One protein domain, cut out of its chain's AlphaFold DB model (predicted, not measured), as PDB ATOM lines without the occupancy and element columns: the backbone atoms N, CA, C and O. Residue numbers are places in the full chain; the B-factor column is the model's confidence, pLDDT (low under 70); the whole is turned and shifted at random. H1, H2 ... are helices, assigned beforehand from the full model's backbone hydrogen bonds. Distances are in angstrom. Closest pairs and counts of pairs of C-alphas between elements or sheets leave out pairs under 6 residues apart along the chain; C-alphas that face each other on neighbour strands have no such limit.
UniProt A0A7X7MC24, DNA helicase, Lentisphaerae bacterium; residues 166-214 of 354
ATOM      1  N   THR A 166      34.447 -27.988   4.512       72.06
ATOM      2  CA  THR A 166      33.340 -27.532   5.368       72.06
ATOM      3  C   THR A 166      33.730 -27.392   6.843       72.06
ATOM      4  O   THR A 166      32.865 -27.162   7.685       72.06
ATOM      5  N   THR A 167      35.018 -27.531   7.181       74.81
ATOM      6  CA  THR A 167      35.515 -27.612   8.567       74.81
ATOM      7  C   THR A 167      35.153 -26.379   9.400       74.81
ATOM      8  O   THR A 167      34.612 -26.538  10.493       74.81
ATOM      9  N   GLU A 168      35.371 -25.163   8.884       78.06
ATOM     10  CA  GLU A 168      35.006 -23.923   9.594       78.06
ATOM     11  C   GLU A 168      33.486 -23.749   9.718       78.06
ATOM     12  O   GLU A 168      33.003 -23.393  10.786       78.06
ATOM     13  N   ILE A 169      32.709 -24.108   8.689       80.25
ATOM     14  CA  ILE A 169      31.234 -24.062   8.739       80.25
ATOM     15  C   ILE A 169      30.708 -24.999   9.838       80.25
ATOM     16  O   ILE A 169      29.820 -24.640  10.612       80.25
ATOM     17  N   ILE A 170      31.283 -26.201   9.948       82.31
ATOM     18  CA  ILE A 170      30.978 -27.142  11.031       82.31
ATOM     19  C   ILE A 170      31.398 -26.547  12.382       82.31
ATOM     20  O   ILE A 170      30.631 -26.633  13.343       82.31
ATOM     21  N   ALA A 171      32.579 -25.926  12.462       80.69
ATOM     22  CA  ALA A 171      33.069 -25.284  13.676       80.69
ATOM     23  C   ALA A 171      32.163 -24.134  14.139       80.69
ATOM     24  O   ALA A 171      31.868 -24.054  15.329       80.69
ATOM     25  N   ASP A 172      31.653 -23.303  13.229       82.62
ATOM     26  CA  ASP A 172      30.701 -22.231  13.530       82.62
ATOM     27  C   ASP A 172      29.365 -22.760  14.037       82.62
ATOM     28  O   ASP A 172      28.913 -22.346  15.105       82.62
ATOM     29  N   VAL A 173      28.774 -23.749  13.360       84.31
ATOM     30  CA  VAL A 173      27.532 -24.385  13.829       84.31
ATOM     31  C   VAL A 173      27.720 -25.010  15.219       84.31
ATOM     32  O   VAL A 173      26.843 -24.883  16.077       84.31
ATOM     33  N   CYS A 174      28.874 -25.631  15.482       82.38
ATOM     34  CA  CYS A 174      29.213 -26.170  16.800       82.38
ATOM     35  C   CYS A 174      29.427 -25.064  17.848       82.38
ATOM     36  O   CYS A 174      28.926 -25.194  18.965       82.38
ATOM     37  N   ARG A 175      30.113 -23.963  17.502       83.56
ATOM     38  CA  ARG A 175      30.286 -22.778  18.364       83.56
ATOM     39  C   ARG A 175      28.937 -22.160  18.727       83.56
ATOM     40  O   ARG A 175      28.718 -21.845  19.893       83.56
ATOM     41  N   ASP A 176      28.019 -22.022  17.778       83.06
ATOM     42  CA  ASP A 176      26.699 -21.427  18.014       83.06
ATOM     43  C   ASP A 176      25.735 -22.354  18.748       83.06
ATOM     44  O   ASP A 176      24.879 -21.881  19.499       83.06
ATOM     45  N   TRP A 177      25.849 -23.670  18.563       83.62
ATOM     46  CA  TRP A 177      25.162 -24.632  19.423       83.62
ATOM     47  C   TRP A 177      25.691 -24.540  20.862       83.62
ATOM     48  O   TRP A 177      24.904 -24.386  21.795       83.62
ATOM     49  N   TRP A 178      27.017 -24.513  21.036       82.75
ATOM     50  CA  TRP A 178      27.665 -24.390  22.344       82.75
ATOM     51  C   TRP A 178      27.282 -23.102  23.070       82.75
ATOM     52  O   TRP A 178      26.886 -23.136  24.231       82.75
ATOM     53  N   ARG A 179      27.341 -21.953  22.381       81.44
ATOM     54  CA  ARG A 179      26.956 -20.651  22.945       81.44
ATOM     55  C   ARG A 179      25.535 -20.687  23.511       81.44
ATOM     56  O   ARG A 179      25.314 -20.219  24.624       81.44
ATOM     57  N   ARG A 180      24.598 -21.285  22.767       77.31
ATOM     58  CA  ARG A 180      23.192 -21.430  23.171       77.31
ATOM     59  C   ARG A 180      23.000 -22.406  24.337       77.31
ATOM     60  O   ARG A 180      22.163 -22.131  25.187       77.31
ATOM     61  N   GLY A 181      23.763 -23.498  24.396       70.38
ATOM     62  CA  GLY A 181      23.687 -24.478  25.487       70.38
ATOM     63  C   GLY A 181      24.349 -24.025  26.795       70.38
ATOM     64  O   GLY A 181      23.825 -24.299  27.866       70.38
ATOM     65  N   THR A 182      25.483 -23.319  26.726       69.88
ATOM     66  CA  THR A 182      26.313 -23.008  27.908       69.88
ATOM     67  C   THR A 182      26.073 -21.618  28.507       69.88
ATOM     68  O   THR A 182      26.284 -21.444  29.702       69.88
ATOM     69  N   TYR A 183      25.641 -20.625  27.720       69.06
ATOM     70  CA  TYR A 183      25.441 -19.242  28.198       69.06
ATOM     71  C   TYR A 183      23.960 -18.838  28.327       69.06
ATOM     72  O   TYR A 183      23.664 -17.653  28.464       69.06
ATOM     73  N   GLY A 184      23.034 -19.800  28.253       67.81
ATOM     74  CA  GLY A 184      21.609 -19.577  28.504       67.81
ATOM     75  C   GLY A 184      21.319 -19.488  30.001       67.81
ATOM     76  O   GLY A 184      21.294 -18.406  30.582       67.81
ATOM     77  N   ASP A 185      21.118 -20.643  30.624       66.94
ATOM     78  CA  ASP A 185      20.844 -20.799  32.049       66.94
ATOM     79  C   ASP A 185      21.769 -21.862  32.685       66.94
ATOM     80  O   ASP A 185      22.306 -22.722  31.976       66.94
ATOM     81  N   PRO A 186      21.974 -21.837  34.019       61.97
ATOM     82  CA  PRO A 186      22.862 -22.787  34.689       61.97
ATOM     83  C   PRO A 186      22.453 -24.262  34.542       61.97
ATOM     84  O   PRO A 186      23.330 -25.125  34.596       61.97
ATOM     85  N   GLU A 187      21.164 -24.574  34.345       63.56
ATOM     86  CA  GLU A 187      20.715 -25.961  34.163       63.56
ATOM     87  C   GLU A 187      21.048 -26.484  32.760       63.56
ATOM     88  O   GLU A 187      21.530 -27.614  32.646       63.56
ATOM     89  N   SER A 188      20.885 -25.679  31.701       62.41
ATOM     90  CA  SER A 188      21.349 -26.058  30.352       62.41
ATOM     91  C   SER A 188      22.870 -26.206  30.286       62.41
ATOM     92  O   SER A 188      23.370 -27.155  29.677       62.41
ATOM     93  N   ALA A 189      23.619 -25.330  30.965       60.28
ATOM     94  CA  ALA A 189      25.078 -25.407  31.011       60.28
ATOM     95  C   ALA A 189      25.573 -26.726  31.635       60.28
ATOM     96  O   ALA A 189      26.546 -27.306  31.152       60.28
ATOM     97  N   ALA A 190      24.871 -27.237  32.652       59.91
ATOM     98  CA  ALA A 190      25.158 -28.523  33.289       59.91
ATOM     99  C   ALA A 190      24.773 -29.753  32.436       59.91
ATOM    100  O   ALA A 190      25.181 -30.868  32.758       59.91
ATOM    101  N   GLN A 191      23.999 -29.573  31.359       64.50
ATOM    102  CA  GLN A 191      23.555 -30.649  30.461       64.50
ATOM    103  C   GLN A 191      24.430 -30.816  29.207       64.50
ATOM    104  O   GLN A 191      24.226 -31.769  28.452       64.50
ATOM    105  N   VAL A 192      25.406 -29.932  28.964       66.94
ATOM    106  CA  VAL A 192      26.333 -30.058  27.827       66.94
ATOM    107  C   VAL A 192      27.289 -31.243  28.072       66.94
ATOM    108  O   VAL A 192      28.087 -31.190  29.003       66.94
ATOM    109  N   PRO A 193      27.259 -32.318  27.256       70.94
ATOM    110  CA  PRO A 193      27.950 -33.580  27.560       70.94
ATOM    111  C   PRO A 193      29.412 -33.617  27.076       70.94
ATOM    112  O   PRO A 193      29.961 -34.693  26.843       70.94
ATOM    113  N   PHE A 194      30.018 -32.451  26.861       76.44
ATOM    114  CA  PHE A 194      31.332 -32.265  26.244       76.44
ATOM    115  C   PHE A 194      32.183 -31.367  27.145       76.44
ATOM    116  O   PHE A 194      31.658 -30.415  27.721       76.44
ATOM    117  N   GLU A 195      33.491 -31.604  27.225       78.50
ATOM    118  CA  GLU A 195      34.390 -30.772  28.036       78.50
ATOM    119  C   GLU A 195      34.738 -29.451  27.333       78.50
ATOM    120  O   GLU A 195      34.968 -28.428  27.978       78.50
ATOM    121  N   ASN A 196      34.783 -29.455  25.996       81.94
ATOM    122  CA  ASN A 196      35.083 -28.272  25.192       81.94
ATOM    123  C   ASN A 196      34.489 -28.347  23.771       81.94
ATOM    124  O   ASN A 196      34.183 -29.421  23.252       81.94
ATOM    125  N   VAL A 197      34.392 -27.188  23.105       83.25
ATOM    126  CA  VAL A 197      33.874 -27.059  21.726       83.25
ATOM    127  C   VAL A 197      34.632 -27.952  20.733       83.25
ATOM    128  O   VAL A 197      34.038 -28.454  19.782       83.25
ATOM    129  N   GLY A 198      35.931 -28.181  20.947       83.19
ATOM    130  CA  GLY A 198      36.761 -29.010  20.073       83.19
ATOM    131  C   GLY A 198      36.305 -30.469  20.019       83.19
ATOM    132  O   GLY A 198      36.313 -31.069  18.945       83.19
ATOM    133  N   GLU A 199      35.837 -31.037  21.131       80.38
ATOM    134  CA  GLU A 199      35.269 -32.392  21.154       80.38
ATOM    135  C   GLU A 199      33.994 -32.497  20.315       80.38
ATOM    136  O   GLU A 199      33.852 -33.424  19.514       80.38
ATOM    137  N   LEU A 200      33.103 -31.509  20.445       80.88
ATOM    138  CA  LEU A 200      31.883 -31.408  19.647       80.88
ATOM    139  C   LEU A 200      32.212 -31.297  18.148       80.88
ATOM    140  O   LEU A 200      31.677 -32.064  17.346       80.88
ATOM    141  N   VAL A 201      33.142 -30.412  17.768       82.75
ATOM    142  CA  VAL A 201      33.591 -30.249  16.371       82.75
ATOM    143  C   VAL A 201      34.188 -31.543  15.822       82.75
ATOM    144  O   VAL A 201      33.861 -31.942  14.702       82.75
ATOM    145  N   ASN A 202      35.014 -32.240  16.607       80.81
ATOM    146  CA  ASN A 202      35.607 -33.519  16.221       80.81
ATOM    147  C   ASN A 202      34.550 -34.616  16.025       80.81
ATOM    148  O   ASN A 202      34.617 -35.364  15.042       80.81
ATOM    149  N   LEU A 203      33.555 -34.707  16.917       80.06
ATOM    150  CA  LEU A 203      32.457 -35.671  16.810       80.06
ATOM    151  C   LEU A 203      31.588 -35.395  15.575       80.06
ATOM    152  O   LEU A 203      31.359 -36.306  14.775       80.06
ATOM    153  N   VAL A 204      31.144 -34.149  15.386       81.31
ATOM    154  CA  VAL A 204      30.276 -33.751  14.266       81.31
ATOM    155  C   VAL A 204      31.004 -33.917  12.929       81.31
ATOM    156  O   VAL A 204      30.463 -34.533  12.013       81.31
ATOM    157  N   SER A 205      32.267 -33.493  12.835       79.94
ATOM    158  CA  SER A 205      33.101 -33.706  11.640       79.94
ATOM    159  C   SER A 205      33.295 -35.194  11.321       79.94
ATOM    160  O   SER A 205      33.290 -35.593  10.154       79.94
ATOM    161  N   SER A 206      33.433 -36.041  12.348       74.12
ATOM    162  CA  SER A 206      33.554 -37.496  12.183       74.12
ATOM    163  C   SER A 206      32.247 -38.156  11.734       74.12
ATOM    164  O   SER A 206      32.294 -39.119  10.967       74.12
ATOM    165  N   ALA A 207      31.101 -37.639  12.186       76.00
ATOM    166  CA  ALA A 207      29.775 -38.100  11.779       76.00
ATOM    167  C   ALA A 207      29.446 -37.679  10.336       76.00
ATOM    168  O   ALA A 207      29.030 -38.512   9.540       76.00
ATOM    169  N   ILE A 208      29.720 -36.427   9.950       72.62
ATOM    170  CA  ILE A 208      29.481 -35.930   8.581       72.62
ATOM    171  C   ILE A 208      30.310 -36.710   7.547       72.62
ATOM    172  O   ILE A 208      29.803 -37.071   6.488       72.62
ATOM    173  N   ARG A 209      31.561 -37.063   7.873       64.19
ATOM    174  CA  ARG A 209      32.419 -37.915   7.020       64.19
ATOM    175  C   ARG A 209      31.955 -39.376   6.923       64.19
ATOM    176  O   ARG A 209      32.570 -40.155   6.194       64.19
ATOM    177  N   ARG A 210      30.931 -39.779   7.680       67.19
ATOM    178  CA  ARG A 210      30.386 -41.140   7.734       67.19
ATOM    179  C   ARG A 210      28.856 -41.076   7.873       67.19
ATOM    180  O   ARG A 210      28.352 -41.345   8.960       67.19
ATOM    181  N   PRO A 211      28.106 -40.757   6.802       60.56
ATOM    182  CA  PRO A 211      26.642 -40.666   6.863       60.56
ATOM    183  C   PRO A 211      25.972 -41.959   7.365       60.56
ATOM    184  O   PRO A 211      24.932 -41.894   8.014       60.56
ATOM    185  N   ASP A 212      26.606 -43.118   7.158       66.19
ATOM    186  CA  ASP A 212      26.150 -44.426   7.653       66.19
ATOM    187  C   ASP A 212      26.539 -44.717   9.125       66.19
ATOM    188  O   ASP A 212      26.326 -45.823   9.628       66.19
ATOM    189  N   ALA A 213      27.164 -43.770   9.836       62.25
ATOM    190  CA  ALA A 213      27.608 -43.974  11.212       62.25
ATOM    191  C   ALA A 213      26.433 -43.992  12.197       62.25
ATOM    192  O   ALA A 213      25.753 -42.994  12.432       62.25
ATOM    193  N   VAL A 214      26.266 -45.127  12.875       58.50
ATOM    194  CA  VAL A 214      25.322 -45.257  13.986       58.50
ATOM    195  C   VAL A 214      25.954 -44.686  15.259       58.50
ATOM    196  O   VAL A 214      26.830 -45.310  15.860       58.50
TER     197      VAL A 214
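Overview. This is residues 166 to 214 of the 354 residues of the protein "DNA helicase" of Lentisphaerae bacterium (UniProt A0A7X7MC24). A long helix, H1, is met at a steep angle by a second helix, H3, which packs on it running the opposite way; the four-residue helix H2 makes a small turn at the far end of H1, where the chain folds back. Residues 209 to 214, after H3, stick out as a free tail. The printed part has 49 residues with three named helices, H1, H2 and H3 in that order, and no named strand. Its class is all helix, with 32 of the 49 printed residues in named helices. It is only just loose, close to compact, with a radius of gyration of the C-alphas of 11.7 A and spans of 34 by 23 by 14 A.

Along the chain. The printed part begins at Thr 166. H1 takes residues 167 to 182, from C-alpha 167 at (35.515, -27.612, 8.567) to C-alpha 182 at (26.313, -23.008, 27.908), a length of 21.9 A. A tight link of 3 residues leads to H2, residues 186 to 189, which measures 5.0 A. A short link of 7 residues follows. H3 takes residues 197 to 208, from C-alpha 197 at (33.874, -27.059, 21.726) to C-alpha 208 at (29.481, -35.930, 8.581), a length of 16.5 A.

Arrangement. H1 touches H2 only at the corner by their link, and with residues 181 to 182 alone; the closest C-alphas of the two are those of Thr 182 and Ala 189, 4.1 A apart. H1 also touches H3, with 10 pairs of C-alphas within 8 A, and the closest are those of Ala 171 and Val 201, 5.7 A apart. The centres of H1 and H3 are 10.1 A apart. Their lines stand at a steep tilt of 53 degrees, and they run opposite ways. H2 and H3 are apart, with no C-alpha of the one within 8 A of the other. In H1 and H3 every pair of O of residue i and N of residue i+4 is within hydrogen-bond range. H2 is too short for such a pair, and its 1 pair of O of residue i and N of residue i+3 is not within range.

Size, cuts and confidence. The two C-alphas farthest apart are those of Pro 186 and Asp 212, at 34.8 A. The C-alphas of Thr 166 and Val 214, the first and last printed, are 21.3 A apart. The printed part has no cut, and neither of its two links between helices is long. Residues 209 to 214 stand free. The mean pLDDT of the printed part is 74.2; 17 residues are under 70, namely residues 182 to 192 and residues 209 to 214, and the mean of H2 is 62.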